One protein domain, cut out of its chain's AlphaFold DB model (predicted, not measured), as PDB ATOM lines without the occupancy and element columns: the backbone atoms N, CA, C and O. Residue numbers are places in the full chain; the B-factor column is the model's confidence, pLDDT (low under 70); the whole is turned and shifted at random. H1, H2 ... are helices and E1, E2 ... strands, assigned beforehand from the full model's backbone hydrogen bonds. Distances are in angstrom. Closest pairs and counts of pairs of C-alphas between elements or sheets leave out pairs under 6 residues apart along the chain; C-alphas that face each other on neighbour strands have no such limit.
ATOM      1  N   MET A 695     159.552 270.445 283.926       95.88
ATOM      2  CA  MET A 695     160.874 270.984 283.607       95.88
ATOM      3  C   MET A 695     161.171 272.233 284.455       95.88
ATOM      4  O   MET A 695     160.388 273.188 284.492       95.88
ATOM      5  N   LEU A 696     162.311 272.233 285.142       96.00
ATOM      6  CA  LEU A 696     162.802 273.363 285.928       96.00
ATOM      7  C   LEU A 696     163.894 274.132 285.176       96.00
ATOM      8  O   LEU A 696     164.368 273.708 284.122       96.00
ATOM      9  N   ARG A 697     164.286 275.284 285.730       92.75
ATOM     10  CA  ARG A 697     165.299 276.160 285.138       92.75
ATOM     11  C   ARG A 697     166.598 275.386 284.844       92.75
ATOM     12  O   ARG A 697     167.102 274.703 285.744       92.75
ATOM     13  N   PRO A 698     167.185 275.526 283.640       89.88
ATOM     14  CA  PRO A 698     168.536 275.040 283.377       89.88
ATOM     15  C   PRO A 698     169.547 275.598 284.385       89.88
ATOM     16  O   PRO A 698     169.426 276.732 284.841       89.88
ATOM     17  N   VAL A 699     170.556 274.807 284.741       88.88
ATOM     18  CA  VAL A 699     171.606 275.258 285.664       88.88
ATOM     19  C   VAL A 699     172.424 276.369 284.995       88.88
ATOM     20  O   VAL A 699     172.854 276.223 283.855       88.88
ATOM     21  N   ALA A 700     172.643 277.481 285.696       81.75
ATOM     22  CA  ALA A 700     173.367 278.625 285.144       81.75
ATOM     23  C   ALA A 700     174.791 278.247 284.696       81.75
ATOM     24  O   ALA A 700     175.496 277.497 285.377       81.75
ATOM     25  N   GLY A 701     175.221 278.792 283.554       72.06
ATOM     26  CA  GLY A 701     176.553 278.538 282.994       72.06
ATOM     27  C   GLY A 701     176.712 277.173 282.319       72.06
ATOM     28  O   GLY A 701     177.804 276.849 281.851       72.06
ATOM     29  N   THR A 702     175.649 276.366 282.232       73.44
ATOM     30  CA  THR A 702     175.654 275.195 281.358       73.44
ATOM     31  C   THR A 702     175.285 275.585 279.933       73.44
ATOM     32  O   THR A 702     174.665 276.612 279.669       73.44
ATOM     33  N   TRP A 703     175.638 274.728 278.983       65.81
ATOM     34  CA  TRP A 703     175.309 274.953 277.591       65.81
ATOM     35  C   TRP A 703     173.805 274.813 277.385       65.81
ATOM     36  O   TRP A 703     173.320 275.339 276.415       65.81
ATOM     37  N   GLN A 704     173.022 274.190 278.272       65.38
ATOM     38  CA  GLN A 704     171.553 274.209 278.178       65.38
ATOM     39  C   GLN A 704     170.967 275.598 278.465       65.38
ATOM     40  O   GLN A 704     169.891 275.919 277.966       65.38
ATOM     41  N   ASP A 705     171.662 276.425 279.252       59.75
ATOM     42  CA  ASP A 705     171.306 277.834 279.454       59.75
ATOM     43  C   ASP A 705     171.602 278.662 278.187       59.75
ATOM     44  O   ASP A 705     170.826 279.544 277.815       59.75
ATOM     45  N   THR A 706     172.683 278.334 277.464       55.53
ATOM     46  CA  THR A 706     173.140 279.070 276.268       55.53
ATOM     47  C   THR A 706     172.891 278.363 274.930       55.53
ATOM     48  O   THR A 706     173.223 278.926 273.903       55.53
ATOM     49  N   LEU A 707     172.288 277.182 274.919       58.00
ATOM     50  CA  LEU A 707     172.097 276.217 273.822       58.00
ATOM     51  C   LEU A 707     173.036 276.289 272.602       58.00
ATOM     52  O   LEU A 707     172.592 276.253 271.458       58.00
ATOM     53  N   GLN A 708     174.350 276.329 272.842       54.94
ATOM     54  CA  GLN A 708     175.356 276.156 271.791       54.94
ATOM     55  C   GLN A 708     175.613 274.663 271.555       54.94
ATOM     56  O   GLN A 708     176.311 274.010 272.327       54.94
ATOM     57  N   ILE A 709     175.055 274.115 270.472       52.47
ATOM     58  CA  ILE A 709     175.447 272.799 269.946       52.47
ATOM     59  C   ILE A 709     176.551 273.038 268.910       52.47
ATOM     60  O   ILE A 709     176.376 272.797 267.719       52.47
ATOM     61  N   ALA A 710     177.691 273.580 269.341       49.62
ATOM     62  CA  ALA A 710     178.887 273.507 268.518       49.62
ATOM     63  C   ALA A 710     179.558 272.161 268.819       49.62
ATOM     64  O   ALA A 710     179.810 271.847 269.982       49.62
ATOM     65  N   PRO A 711     179.864 271.335 267.811       47.84
ATOM     66  CA  PRO A 711     180.362 269.989 268.068       47.84
ATOM     67  C   PRO A 711     181.753 269.935 268.748       47.84
ATOM     68  O   PRO A 711     182.128 268.899 269.289       47.84
ATOM     69  N   ALA A 712     182.476 271.061 268.838       48.09
ATOM     70  CA  ALA A 712     183.673 271.208 269.679       48.09
ATOM     71  C   ALA A 712     183.377 271.342 271.194       48.09
ATOM     72  O   ALA A 712     184.257 271.059 272.006       48.09
ATOM     73  N   ASP A 713     182.148 271.711 271.575       51.50
ATOM     74  CA  ASP A 713     181.733 271.985 272.961       51.50
ATOM     75  C   ASP A 713     181.033 270.786 273.635       51.50
ATOM     76  O   ASP A 713     180.695 270.829 274.819       51.50
ATOM     77  N   VAL A 714     180.849 269.670 272.918       62.22
ATOM     78  CA  VAL A 714     180.174 268.460 273.430       62.22
ATOM     79  C   VAL A 714     181.132 267.499 274.152       62.22
ATOM     80  O   VAL A 714     181.052 266.275 274.036       62.22
ATOM     81  N   THR A 715     182.071 268.035 274.921       65.19
ATOM     82  CA  THR A 715     182.975 267.209 275.742       65.19
ATOM     83  C   THR A 715     182.437 266.973 277.154       65.19
ATOM     84  O   THR A 715     182.769 265.963 277.775       65.19
ATOM     85  N   ASP A 716     181.524 267.827 277.622       78.38
ATOM     86  CA  ASP A 716     180.970 267.745 278.972       78.38
ATOM     87  C   ASP A 716     179.581 267.089 279.013       78.38
ATOM     88  O   ASP A 716     178.769 267.283 278.099       78.38
ATOM     89  N   PRO A 717     179.245 266.384 280.113       86.75
ATOM     90  CA  PRO A 717     177.892 265.923 280.362       86.75
ATOM     91  C   PRO A 717     176.874 267.062 280.321       86.75
ATOM     92  O   PRO A 717     177.090 268.180 280.806       86.75
ATOM     93  N   SER A 718     175.735 266.753 279.735       86.50
ATOM     94  CA  SER A 718     174.578 267.614 279.622       86.50
ATOM     95  C   SER A 718     173.700 267.507 280.866       86.50
ATOM     96  O   SER A 718     173.723 266.476 281.529       86.50
ATOM     97  N   VAL A 719     172.984 268.574 281.238       89.81
ATOM     98  CA  VAL A 719     172.263 268.667 282.521       89.81
ATOM     99  C   VAL A 719     170.871 269.255 282.330       89.81
ATOM    100  O   VAL A 719     170.724 270.324 281.743       89.81
ATOM    101  N   SER A 720     169.854 268.607 282.899       93.12
ATOM    102  CA  SER A 720     168.519 269.191 283.077       93.12
ATOM    103  C   SER A 720     167.986 268.948 284.485       93.12
ATOM    104  O   SER A 720     168.440 268.049 285.194       93.12
ATOM    105  N   VAL A 721     167.041 269.788 284.909       96.12
ATOM    106  CA  VAL A 721     166.468 269.743 286.256       96.12
ATOM    107  C   VAL A 721     164.956 269.632 286.160       96.12
ATOM    108  O   VAL A 721     164.333 270.299 285.336       96.12
ATOM    109  N   TRP A 722     164.361 268.807 287.014       97.62
ATOM    110  CA  TRP A 722     162.942 268.467 286.959       97.62
ATOM    111  C   TRP A 722     162.333 268.389 288.348       97.62
ATOM    112  O   TRP A 722     163.017 268.032 289.306       97.62
ATOM    113  N   ARG A 723     161.029 268.641 288.448       97.81
ATOM    114  CA  ARG A 723     160.237 268.358 289.649       97.81
ATOM    115  C   ARG A 723     159.285 267.201 289.386       97.81
ATOM    116  O   ARG A 723     158.390 267.335 288.553       97.81
ATOM    117  N   ALA A 724     159.453 266.101 290.111       97.19
ATOM    118  CA  ALA A 724     158.547 264.958 290.040       97.19
ATOM    119  C   ALA A 724     157.201 265.254 290.725       97.19
ATOM    120  O   ALA A 724     157.080 266.187 291.527       97.19
ATOM    121  N   GLY A 725     156.183 264.430 290.454       93.56
ATOM    122  CA  GLY A 725     154.843 264.562 291.042       93.56
ATOM    123  C   GLY A 725     154.818 264.522 292.578       93.56
ATOM    124  O   GLY A 725     153.971 265.162 293.199       93.56
ATOM    125  N   ASN A 726     155.792 263.852 293.201       94.25
ATOM    126  CA  ASN A 726     155.969 263.787 294.656       94.25
ATOM    127  C   ASN A 726     156.684 265.016 295.267       94.25
ATOM    128  O   ASN A 726     156.889 265.057 296.478       94.25
ATOM    129  N   GLY A 727     157.072 266.002 294.451       95.06
ATOM    130  CA  GLY A 727     157.732 267.237 294.882       95.06
ATOM    131  C   GLY A 727     159.262 267.183 294.939       95.06
ATOM    132  O   GLY A 727     159.878 268.238 295.096       95.06
ATOM    133  N   LYS A 728     159.882 266.008 294.766       97.38
ATOM    134  CA  LYS A 728     161.344 265.880 294.694       97.38
ATOM    135  C   LYS A 728     161.906 266.560 293.451       97.38
ATOM    136  O   LYS A 728     161.237 266.646 292.417       97.38
ATOM    137  N   VAL A 729     163.149 267.024 293.553       98.31
ATOM    138  CA  VAL A 729     163.882 267.660 292.455       98.31
ATOM    139  C   VAL A 729     164.971 266.716 291.955       98.31
ATOM    140  O   VAL A 729     165.831 266.299 292.722       98.31
ATOM    141  N   GLY A 730     164.938 266.389 290.668       97.75
ATOM    142  CA  GLY A 730     165.921 265.531 290.014       97.75
ATOM    143  C   GLY A 730     166.836 266.339 289.104       97.75
ATOM    144  O   GLY A 730     166.352 267.039 288.215       97.75
ATOM    145  N   VAL A 731     168.146 266.225 289.307       96.69
ATOM    146  CA  VAL A 731     169.187 266.732 288.406       96.69
ATOM    147  C   VAL A 731     169.671 265.563 287.563       96.69
ATOM    148  O   VAL A 731     170.318 264.647 288.071       96.69
ATOM    149  N   VAL A 732     169.334 265.578 286.280       96.12
ATOM    150  CA  VAL A 732     169.664 264.506 285.342       96.12
ATOM    151  C   VAL A 732     170.853 264.940 284.509       96.12
ATOM    152  O   VAL A 732     170.790 265.963 283.827       96.12
ATOM    153  N   MET A 733     171.926 264.159 284.568       94.62
ATOM    154  CA  MET A 733     173.156 264.395 283.826       94.62
ATOM    155  C   MET A 733     173.386 263.269 282.824       94.62
ATOM    156  O   MET A 733     173.382 262.101 283.210       94.62
ATOM    157  N   VAL A 734     173.599 263.605 281.555       93.25
ATOM    158  CA  VAL A 734     173.785 262.639 280.465       93.25
ATOM    159  C   VAL A 734     175.147 262.874 279.832       93.25
ATOM    160  O   VAL A 734     175.480 263.991 279.455       93.25
ATOM    161  N   ASN A 735     175.967 261.838 279.718       92.50
ATOM    162  CA  ASN A 735     177.282 261.956 279.100       92.50
ATOM    163  C   ASN A 735     177.263 261.331 277.701       92.50
ATOM    164  O   ASN A 735     177.176 260.112 277.616       92.50
ATOM    165  N   PRO A 736     177.381 262.105 276.608       87.56
ATOM    166  CA  PRO A 736     177.448 261.546 275.258       87.56
ATOM    167  C   PRO A 736     178.840 260.984 274.903       87.56
ATOM    168  O   PRO A 736     179.006 260.370 273.850       87.56
ATOM    169  N   ASN A 737     179.862 261.182 275.740       88.06
ATOM    170  CA  ASN A 737     181.237 260.775 275.449       88.06
ATOM    171  C   ASN A 737     181.522 259.318 275.823       88.06
ATOM    172  O   ASN A 737     180.927 258.753 276.736       88.06
ATOM    173  N   THR A 738     182.510 258.720 275.155       87.56
ATOM    174  CA  THR A 738     183.024 257.366 275.446       87.56
ATOM    175  C   THR A 738     184.018 257.329 276.611       87.56
ATOM    176  O   THR A 738     184.559 256.273 276.939       87.56
ATOM    177  N   VAL A 739     184.242 258.466 277.268       89.56
ATOM    178  CA  VAL A 739     185.070 258.609 278.467       89.56
ATOM    179  C   VAL A 739     184.240 259.191 279.606       89.56
ATOM    180  O   VAL A 739     183.187 259.785 279.374       89.56
ATOM    181  N   VAL A 740     184.699 259.003 280.845       91.75
ATOM    182  CA  VAL A 740     184.074 259.617 282.023       91.75
ATOM    183  C   VAL A 740     184.113 261.135 281.860       91.75
ATOM    184  O   VAL A 740     185.159 261.685 281.518       91.75
ATOM    185  N   GLY A 741     182.990 261.792 282.126       88.88
ATOM    186  CA  GLY A 741     182.876 263.247 282.117       88.88
ATOM    187  C   GLY A 741     182.421 263.775 283.472       88.88
ATOM    188  O   GLY A 741     181.929 263.028 284.314       88.88
ATOM    189  N   ALA A 742     182.556 265.075 283.678       85.44
ATOM    190  CA  ALA A 742     181.918 265.802 284.769       85.44
ATOM    191  C   ALA A 742     181.508 267.170 284.233       85.44
ATOM    192  O   ALA A 742     182.100 267.644 283.265       85.44
ATOM    193  N   ARG A 743     180.496 267.797 284.832       84.06
ATOM    194  CA  ARG A 743     180.016 269.094 284.358       84.06
ATOM    195  C   ARG A 743     180.402 270.207 285.316       84.06
ATOM    196  O   ARG A 743     179.977 270.194 286.464       84.06
ATOM    197  N   ALA A 744     181.131 271.210 284.835       81.38
ATOM    198  CA  ALA A 744     181.272 272.460 285.573       81.38
ATOM    199  C   ALA A 744     179.917 273.188 285.646       81.38
ATOM    200  O   ALA A 744     179.255 273.392 284.624       81.38
ATOM    201  N   GLY A 745     179.504 273.566 286.854       82.69
ATOM    202  CA  GLY A 745     178.265 274.301 287.089       82.69
ATOM    203  C   GLY A 745     177.887 274.300 288.564       82.69
ATOM    204  O   GLY A 745     178.044 273.291 289.251       82.69
ATOM    205  N   VAL A 746     177.383 275.436 289.046       89.75
ATOM    206  CA  VAL A 746     176.880 275.571 290.417       89.75
ATOM    207  C   VAL A 746     175.369 275.723 290.363       89.75
ATOM    208  O   VAL A 746     174.843 276.691 289.818       89.75
ATOM    209  N   MET A 747     174.670 274.757 290.944       92.88
ATOM    210  CA  MET A 747     173.222 274.777 291.086       92.88
ATOM    211  C   MET A 747     172.862 275.426 292.422       92.88
ATOM    212  O   MET A 747     173.109 274.836 293.474       92.88
ATOM    213  N   ASN A 748     172.268 276.621 292.406       94.44
ATOM    214  CA  ASN A 748     171.771 277.259 293.626       94.44
ATOM    215  C   ASN A 748     170.403 276.681 293.987       94.44
ATOM    216  O   ASN A 748     169.449 276.802 293.227       94.44
ATOM    217  N   LEU A 749     170.276 276.076 295.167       95.19
ATOM    218  CA  LEU A 749     169.059 275.358 295.563       95.19
ATOM    219  C   LEU A 749     167.833 276.279 295.707       95.19
ATOM    220  O   LEU A 749     166.697 275.824 295.563       95.19
ATOM    221  N   VAL A 750     168.053 277.577 295.939       94.94
ATOM    222  CA  VAL A 750     166.978 278.580 296.011       94.94
ATOM    223  C   VAL A 750     166.219 278.727 294.693       94.94
ATOM    224  O   VAL A 750     165.000 278.890 294.717       94.94
ATOM    225  N   ASP A 751     166.897 278.546 293.556       92.31
ATOM    226  CA  ASP A 751     166.284 278.616 292.223       92.31
ATOM    227  C   ASP A 751     165.282 277.471 291.992       92.31
ATOM    228  O   ASP A 751     164.439 277.530 291.096       92.31
ATOM    229  N   TYR A 752     165.339 276.437 292.836       95.06
ATOM    230  CA  TYR A 752     164.536 275.221 292.749       95.06
ATOM    231  C   TYR A 752     163.557 275.060 293.919       95.06
ATOM    232  O   TYR A 752     162.921 274.013 294.056       95.06
ATOM    233  N   GLY A 753     163.368 276.119 294.715       93.81
ATOM    234  CA  GLY A 753     162.355 276.194 295.771       93.81
ATOM    235  C   GLY A 753     162.808 275.722 297.154       93.81
ATOM    236  O   GLY A 753     161.960 275.547 298.026       93.81
ATOM    237  N   PHE A 754     164.109 275.529 297.376       95.75
ATOM    238  CA  PHE A 754     164.654 275.208 298.699       95.75
ATOM    239  C   PHE A 754     165.119 276.474 299.430       95.75
ATOM    240  O   PHE A 754     165.644 277.405 298.819       95.75
ATOM    241  N   ALA A 755     164.972 276.527 300.756       94.38
ATOM    242  CA  ALA A 755     165.481 277.673 301.516       94.38
ATOM    243  C   ALA A 755     167.029 277.662 301.572       94.38
ATOM    244  O   ALA A 755     167.619 276.584 301.653       94.38
ATOM    245  N   PRO A 756     167.718 278.822 301.613       91.88
ATOM    246  CA  PRO A 756     169.188 278.883 301.547       91.88
ATOM    247  C   PRO A 756     169.925 278.048 302.605       91.88
ATOM    248  O   PRO A 756     170.995 277.511 302.340       91.88
ATOM    249  N   THR A 757     169.348 277.916 303.802       93.56
ATOM    250  CA  THR A 757     169.915 277.145 304.921       93.56
ATOM    251  C   THR A 757     169.255 275.776 305.101       93.56
ATOM    252  O   THR A 757     169.493 275.110 306.108       93.56
ATOM    253  N   GLN A 758     168.371 275.368 304.186       94.69
ATOM    254  CA  GLN A 758     167.718 274.069 304.248       94.69
ATOM    255  C   GLN A 758     168.748 272.972 303.974       94.69
ATOM    256  O   GLN A 758     169.411 272.986 302.942       94.69
ATOM    257  N   SER A 759     168.863 272.018 304.898       96.06
ATOM    258  CA  SER A 759     169.595 270.775 304.661       96.06
ATOM    259  C   SER A 759     168.704 269.842 303.850       96.06
ATOM    260  O   SER A 759     167.685 269.372 304.357       96.06
ATOM    261  N   VAL A 760     169.071 269.594 302.597       96.81
ATOM    262  CA  VAL A 760     168.311 268.768 301.654       96.81
ATOM    263  C   VAL A 760     169.024 267.424 301.491       96.81
ATOM    264  O   VAL A 760     170.198 267.420 301.110       96.81
ATOM    265  N   PRO A 761     168.374 266.285 301.793       97.06
ATOM    266  CA  PRO A 761     168.927 264.964 301.508       97.06
ATOM    267  C   PRO A 761     169.237 264.806 300.020       97.06
ATOM    268  O   PRO A 761     168.456 265.250 299.179       97.06
ATOM    269  N   LEU A 762     170.366 264.167 299.713       97.31
ATOM    270  CA  LEU A 762     170.801 263.910 298.347       97.31
ATOM    271  C   LEU A 762     171.062 262.419 298.140       97.31
ATOM    272  O   LEU A 762     171.833 261.801 298.887       97.31
ATOM    273  N   THR A 763     170.466 261.861 297.092       97.56
ATOM    274  CA  THR A 763     170.778 260.520 296.591       97.56
ATOM    275  C   THR A 763     171.354 260.589 295.180       97.56
ATOM    276  O   THR A 763     171.072 261.515 294.423       97.56
ATOM    277  N   LEU A 764     172.199 259.617 294.843       97.44
ATOM    278  CA  LEU A 764     172.772 259.447 293.513       97.44
ATOM    279  C   LEU A 764     172.410 258.068 292.978       97.44
ATOM    280  O   LEU A 764     172.652 257.058 293.641       97.44
ATOM    281  N   THR A 765     171.907 258.046 291.751       97.94
ATOM    282  CA  THR A 765     171.653 256.831 290.970       97.94
ATOM    283  C   THR A 765     172.310 256.989 289.605       97.94
ATOM    284  O   THR A 765     172.401 258.102 289.088       97.94
ATOM    285  N   SER A 766     172.794 255.905 289.002       96.25
ATOM    286  CA  SER A 766     173.371 255.964 287.655       96.25
ATOM    287  C   SER A 766     173.112 254.693 286.863       96.25
ATOM    288  O   SER A 766     172.791 253.659 287.439       96.25
ATOM    289  N   THR A 767     173.340 254.722 285.554       92.88
ATOM    290  CA  THR A 767     173.273 253.507 284.722       92.88
ATOM    291  C   THR A 767     174.301 252.444 285.137       92.88
ATOM    292  O   THR A 767     174.051 251.256 284.984       92.88
ATOM    293  N   MET A 768     175.423 252.840 285.750       89.44
ATOM    294  CA  MET A 768     176.425 251.913 286.306       89.44
ATOM    295  C   MET A 768     176.029 251.334 287.672       89.44
ATOM    296  O   MET A 768     176.529 250.282 288.069       89.44
ATOM    297  N   ASN A 769     175.174 252.035 288.417       90.94
ATOM    298  CA  ASN A 769     174.639 251.587 289.698       90.94
ATOM    299  C   ASN A 769     173.187 252.075 289.837       90.94
ATOM    300  O   ASN A 769     172.966 253.199 290.309       90.94
ATOM    301  N   PRO A 770     172.207 251.258 289.410       88.44
ATOM    302  CA  PRO A 770     170.801 251.653 289.352       88.44
ATOM    303  C   PRO A 770     170.117 251.644 290.728       88.44
ATOM    304  O   PRO A 770     168.916 251.881 290.821       88.44
ATOM    305  N   ILE A 771     170.861 251.372 291.806       92.94
ATOM    306  CA  ILE A 771     170.361 251.440 293.178       92.94
ATOM    307  C   ILE A 771     170.677 252.834 293.742       92.94
ATOM    308  O   ILE A 771     171.856 253.195 293.804       92.94
ATOM    309  N   PRO A 772     169.671 253.602 294.204       94.31
ATOM    310  CA  PRO A 772     169.906 254.905 294.816       94.31
ATOM    311  C   PRO A 772     170.832 254.816 296.032       94.31
ATOM    312  O   PRO A 772     170.573 254.068 296.979       94.31
ATOM    313  N   MET A 773     171.899 255.611 296.029       96.38
ATOM    314  CA  MET A 773     172.863 255.703 297.127       96.38
ATOM    315  C   MET A 773     172.744 257.048 297.834       96.38
ATOM    316  O   MET A 773     172.777 258.092 297.190       96.38
ATOM    317  N   ALA A 774     172.663 257.047 299.166       94.31
ATOM    318  CA  ALA A 774     172.728 258.282 299.942       94.31
ATOM    319  C   ALA A 774     174.134 258.895 299.849       94.31
ATOM    320  O   ALA A 774     175.118 258.252 300.210       94.31
ATOM    321  N   VAL A 775     174.215 260.147 299.393       92.25
ATOM    322  CA  VAL A 775     175.482 260.890 299.256       92.25
ATOM    323  C   VAL A 775     175.683 261.898 300.392       92.25
ATOM    324  O   VAL A 775     176.772 262.443 300.556       92.25
ATOM    325  N   GLY A 776     174.644 262.133 301.199       93.06
ATOM    326  CA  GLY A 776     174.651 263.049 302.336       93.06
ATOM    327  C   GLY A 776     173.505 264.052 302.264       93.06
ATOM    328  O   GLY A 776     172.394 263.726 301.847       93.06
ATOM    329  N   SER A 777     173.765 265.280 302.700       94.25
ATOM    330  CA  SER A 777     172.840 266.403 302.549       94.25
ATOM    331  C   SER A 777     173.585 267.637 302.064       94.25
ATOM    332  O   SER A 777     174.758 267.826 302.387       94.25
ATOM    333  N   VAL A 778     172.891 268.470 301.297       95.12
ATOM    334  CA  VAL A 778     173.412 269.705 300.703       95.12
ATOM    335  C   VAL A 778     172.578 270.900 301.162       95.12
ATOM    336  O   VAL A 778     171.406 270.754 301.503       95.12
ATOM    337  N   SER A 779     173.178 272.087 301.192       95.19
ATOM    338  CA  SER A 779     172.496 273.340 301.533       95.19
ATOM    339  C   SER A 779     173.095 274.493 300.738       95.19
ATOM    340  O   SER A 779     174.308 274.520 300.528       95.19
ATOM    341  N   GLY A 780     172.272 275.458 300.333       95.12
ATOM    342  CA  GLY A 780     172.702 276.610 299.538       95.12
ATOM    343  C   GLY A 780     172.923 276.271 298.064       95.12
ATOM    344  O   GLY A 780     172.167 276.744 297.218       95.12
ATOM    345  N   SER A 781     173.915 275.435 297.752       94.62
ATOM    346  CA  SER A 781     174.285 275.096 296.373       94.62
ATOM    347  C   SER A 781     174.891 273.698 296.220       94.62
ATOM    348  O   SER A 781     175.378 273.116 297.189       94.62
ATOM    349  N   ILE A 782     174.915 273.193 294.985       93.12
ATOM    350  CA  ILE A 782     175.609 271.962 294.574       93.12
ATOM    351  C   ILE A 782     176.631 272.306 293.488       93.12
ATOM    352  O   ILE A 782     176.279 272.957 292.506       93.12
ATOM    353  N   ASP A 783     177.873 271.849 293.648       92.50
ATOM    354  CA  ASP A 783     178.889 271.876 292.592       92.50
ATOM    355  C   ASP A 783     178.819 270.577 291.782       92.50
ATOM    356  O   ASP A 783     179.185 269.498 292.262       92.50
ATOM    357  N   LEU A 784     178.328 270.684 290.548       91.44
ATOM    358  CA  LEU A 784     178.118 269.538 289.668       91.44
ATOM    359  C   LEU A 784     179.432 268.885 289.220       91.44
ATOM    360  O   LEU A 784     179.432 267.707 288.866       91.44
ATOM    361  N   SER A 785     180.564 269.594 289.307       89.56
ATOM    362  CA  SER A 785     181.867 269.060 288.892       89.56
ATOM    363  C   SER A 785     182.376 267.955 289.821       89.56
ATOM    364  O   SER A 785     183.255 267.175 289.452       89.56
ATOM    365  N   THR A 786     181.787 267.846 291.014       92.88
ATOM    366  CA  THR A 786     182.112 266.812 292.000       92.88
ATOM    367  C   THR A 786     181.485 265.450 291.684       92.88
ATOM    368  O   THR A 786     181.863 264.449 292.296       92.88
ATOM    369  N   TYR A 787     180.567 265.381 290.710       92.75
ATOM    370  CA  TYR A 787     179.862 264.160 290.324       92.75
ATOM    371  C   TYR A 787     180.286 263.711 288.924       92.75
ATOM    372  O   TYR A 787     179.947 264.324 287.914       92.75
ATOM    373  N   SER A 788     181.016 262.599 288.860       93.06
ATOM    374  CA  SER A 788     181.394 261.981 287.590       93.06
ATOM    375  C   SER A 788     180.197 261.297 286.932       93.06
ATOM    376  O   SER A 788     179.502 260.508 287.575       93.06
ATOM    377  N   VAL A 789     180.028 261.513 285.634       94.44
ATOM    378  CA  VAL A 789     179.052 260.825 284.791       94.44
ATOM    379  C   VAL A 789     179.792 259.766 283.966       94.44
ATOM    380  O   VAL A 789     180.758 260.096 283.266       94.44
ATOM    381  N   PRO A 790     179.398 258.482 284.052       94.31
ATOM    382  CA  PRO A 790     180.089 257.407 283.351       94.31
ATOM    383  C   PRO A 790     180.024 257.591 281.825       94.31
ATOM    384  O   PRO A 790     179.162 258.327 281.336       94.31
ATOM    385  N   PRO A 791     180.925 256.947 281.060       92.88
ATOM    386  CA  PRO A 791     180.886 256.974 279.603       92.88
ATOM    387  C   PRO A 791     179.505 256.596 279.079       92.88
ATOM    388  O   PRO A 791     178.968 255.566 279.485       92.88
ATOM    389  N   MET A 792     178.953 257.401 278.173       91.88
ATOM    390  CA  MET A 792     177.670 257.137 277.513       91.88
ATOM    391  C   MET A 792     176.507 256.906 278.491       91.88
ATOM    392  O   MET A 792     175.524 256.266 278.129       91.88
ATOM    393  N   GLY A 793     176.642 257.346 279.743       94.19
ATOM    394  CA  GLY A 793     175.739 256.989 280.826       94.19
ATOM    395  C   GLY A 793     174.932 258.165 281.353       94.19
ATOM    396  O   GLY A 793     175.130 259.319 280.967       94.19
ATOM    397  N   VAL A 794     174.030 257.841 282.277       95.94
ATOM    398  CA  VAL A 794     173.127 258.802 282.916       95.94
ATOM    399  C   VAL A 794     173.323 258.754 284.424       95.94
ATOM    400  O   VAL A 794     173.465 257.674 285.001       95.94
ATOM    401  N   VAL A 795     173.317 259.922 285.060       97.06
ATOM    402  CA  VAL A 795     173.298 260.095 286.516       97.06
ATOM    403  C   VAL A 795     172.071 260.913 286.899       97.06
ATOM    404  O   VAL A 795     171.783 261.931 286.275       97.06
ATOM    405  N   LEU A 796     171.377 260.492 287.951       97.88
ATOM    406  CA  LEU A 796     170.356 261.270 288.640       97.88
ATOM    407  C   LEU A 796     170.885 261.652 290.021       97.88
ATOM    408  O   LEU A 796     171.208 260.770 290.819       97.88
ATOM    409  N   LEU A 797     170.927 262.951 290.308       97.50
ATOM    410  CA  LEU A 797     170.997 263.462 291.674       97.50
ATOM    411  C   LEU A 797     169.582 263.833 292.104       97.50
ATOM    412  O   LEU A 797     168.974 264.730 291.522       97.50
ATOM    413  N   GLU A 798     169.044 263.145 293.099       97.88
ATOM    414  CA  GLU A 798     167.701 263.403 293.609       97.88
ATOM    415  C   GLU A 798     167.772 264.148 294.947       97.88
ATOM    416  O   GLU A 798     168.481 263.749 295.873       97.88
ATOM    417  N   LEU A 799     167.020 265.246 295.020       97.31
ATOM    418  CA  LEU A 799     166.889 266.156 296.150       97.31
ATOM    419  C   LEU A 799     165.471 266.060 296.717       97.31
ATOM    420  O   LEU A 799     164.502 266.361 296.009       97.31
ATOM    421  N   GLY A 800     165.343 265.721 297.999       83.19
ATOM    422  CA  GLY A 800     164.059 265.788 298.711       83.19
ATOM    423  C   GLY A 800     163.772 264.654 299.672       83.19
ATOM    424  O   GLY A 800     164.147 263.493 299.387       83.19
TER     425      GLY A 800
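AT A GLANCE: This is residues 695 to 800 of the 800 residues of an uncharacterized protein of Candidatus Diapherotrites archaeon (UniProt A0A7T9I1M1). One twisted wall of five antiparallel strands, E1 E2 E7 E4 E5 in order across it, has a small two-strand sheet, E3 and E6, partly over one of its faces, while its other face is bare. The long strand E5 bends and leads by a tight link into E6 of the small sheet; H1 and H2 are short helical turns that only graze the large sheet, and residues 707 to 712 stick out. The printed part has 106 residues, with two named helices and seven named strands in the order H1 E1 E2 E3 H2 E4 E5 E6 E7; the class is mostly strand, though under half of the residues are in named elements. It is compact, with a radius of gyration of the C-alphas of 13.3 A, and rounded, with spans of 38 by 30 by 24 A.

IN THESE COORDINATES: H1 is residues 703 to 706, with C-alpha 703 at (175.309, 274.953, 277.591). E1, residues 718 to 723, is 17.5 A long, and E2, residues 729 to 734, is 16.3 A. E3 is residues 746 to 748, and H2 is residues 749 to 752. E4, residues 760 to 766, is 19.6 A long. E5, residues 769 to 778, is 21.2 A long and bends by 55 degrees at residue 772, whose C-alpha is at (169.906, 254.905, 294.816). E6 is residues 781 to 783. E7, residues 794 to 799, is 16.4 A long and ends with C-alpha 799 at (166.889, 266.156, 296.150).

HOW THE PARTS SIT: E1 and E2 form a hairpin at 159 degrees, with N 720 and O 732 3.0 A apart, within hydrogen-bond range. E2 and E7 are antiparallel at 164 degrees, with N 731 and O 797 at 2.8 A. E7 and E4 are antiparallel at 164 degrees, with N 796 and O 765 at 2.8 A. E4 and E5 form a hairpin at 156 degrees, with N 764 and O 773 at 2.9 A. E5 and E6 meet only through their link. E3 and E6 are antiparallel at 166 degrees, with N 747 and O 782 at 2.9 A. E3 and E7 are apart, as are E2 and E6. The closest C-alphas of H1 and E1, those of Gln 704 and Val 719, are 7.1 A apart; those of H2 and E6, of Leu 749 and Ser 781, are 5.3 A apart. H1 and H2 are too short for any O i to N i+4 pair; in each, the one O i to N i+3 pair is within range.

THE WHOLE: The C-alphas farthest apart are those of Pro 711 and Thr 757, 39.0 A. The printed part has no cut and ends at residue 800, the chain's last. The links H1 to E1 and E2 to E3 are long, each of 11 residues. The mean pLDDT of the printed part is 88.1, and residues 703 to 715 are under 70.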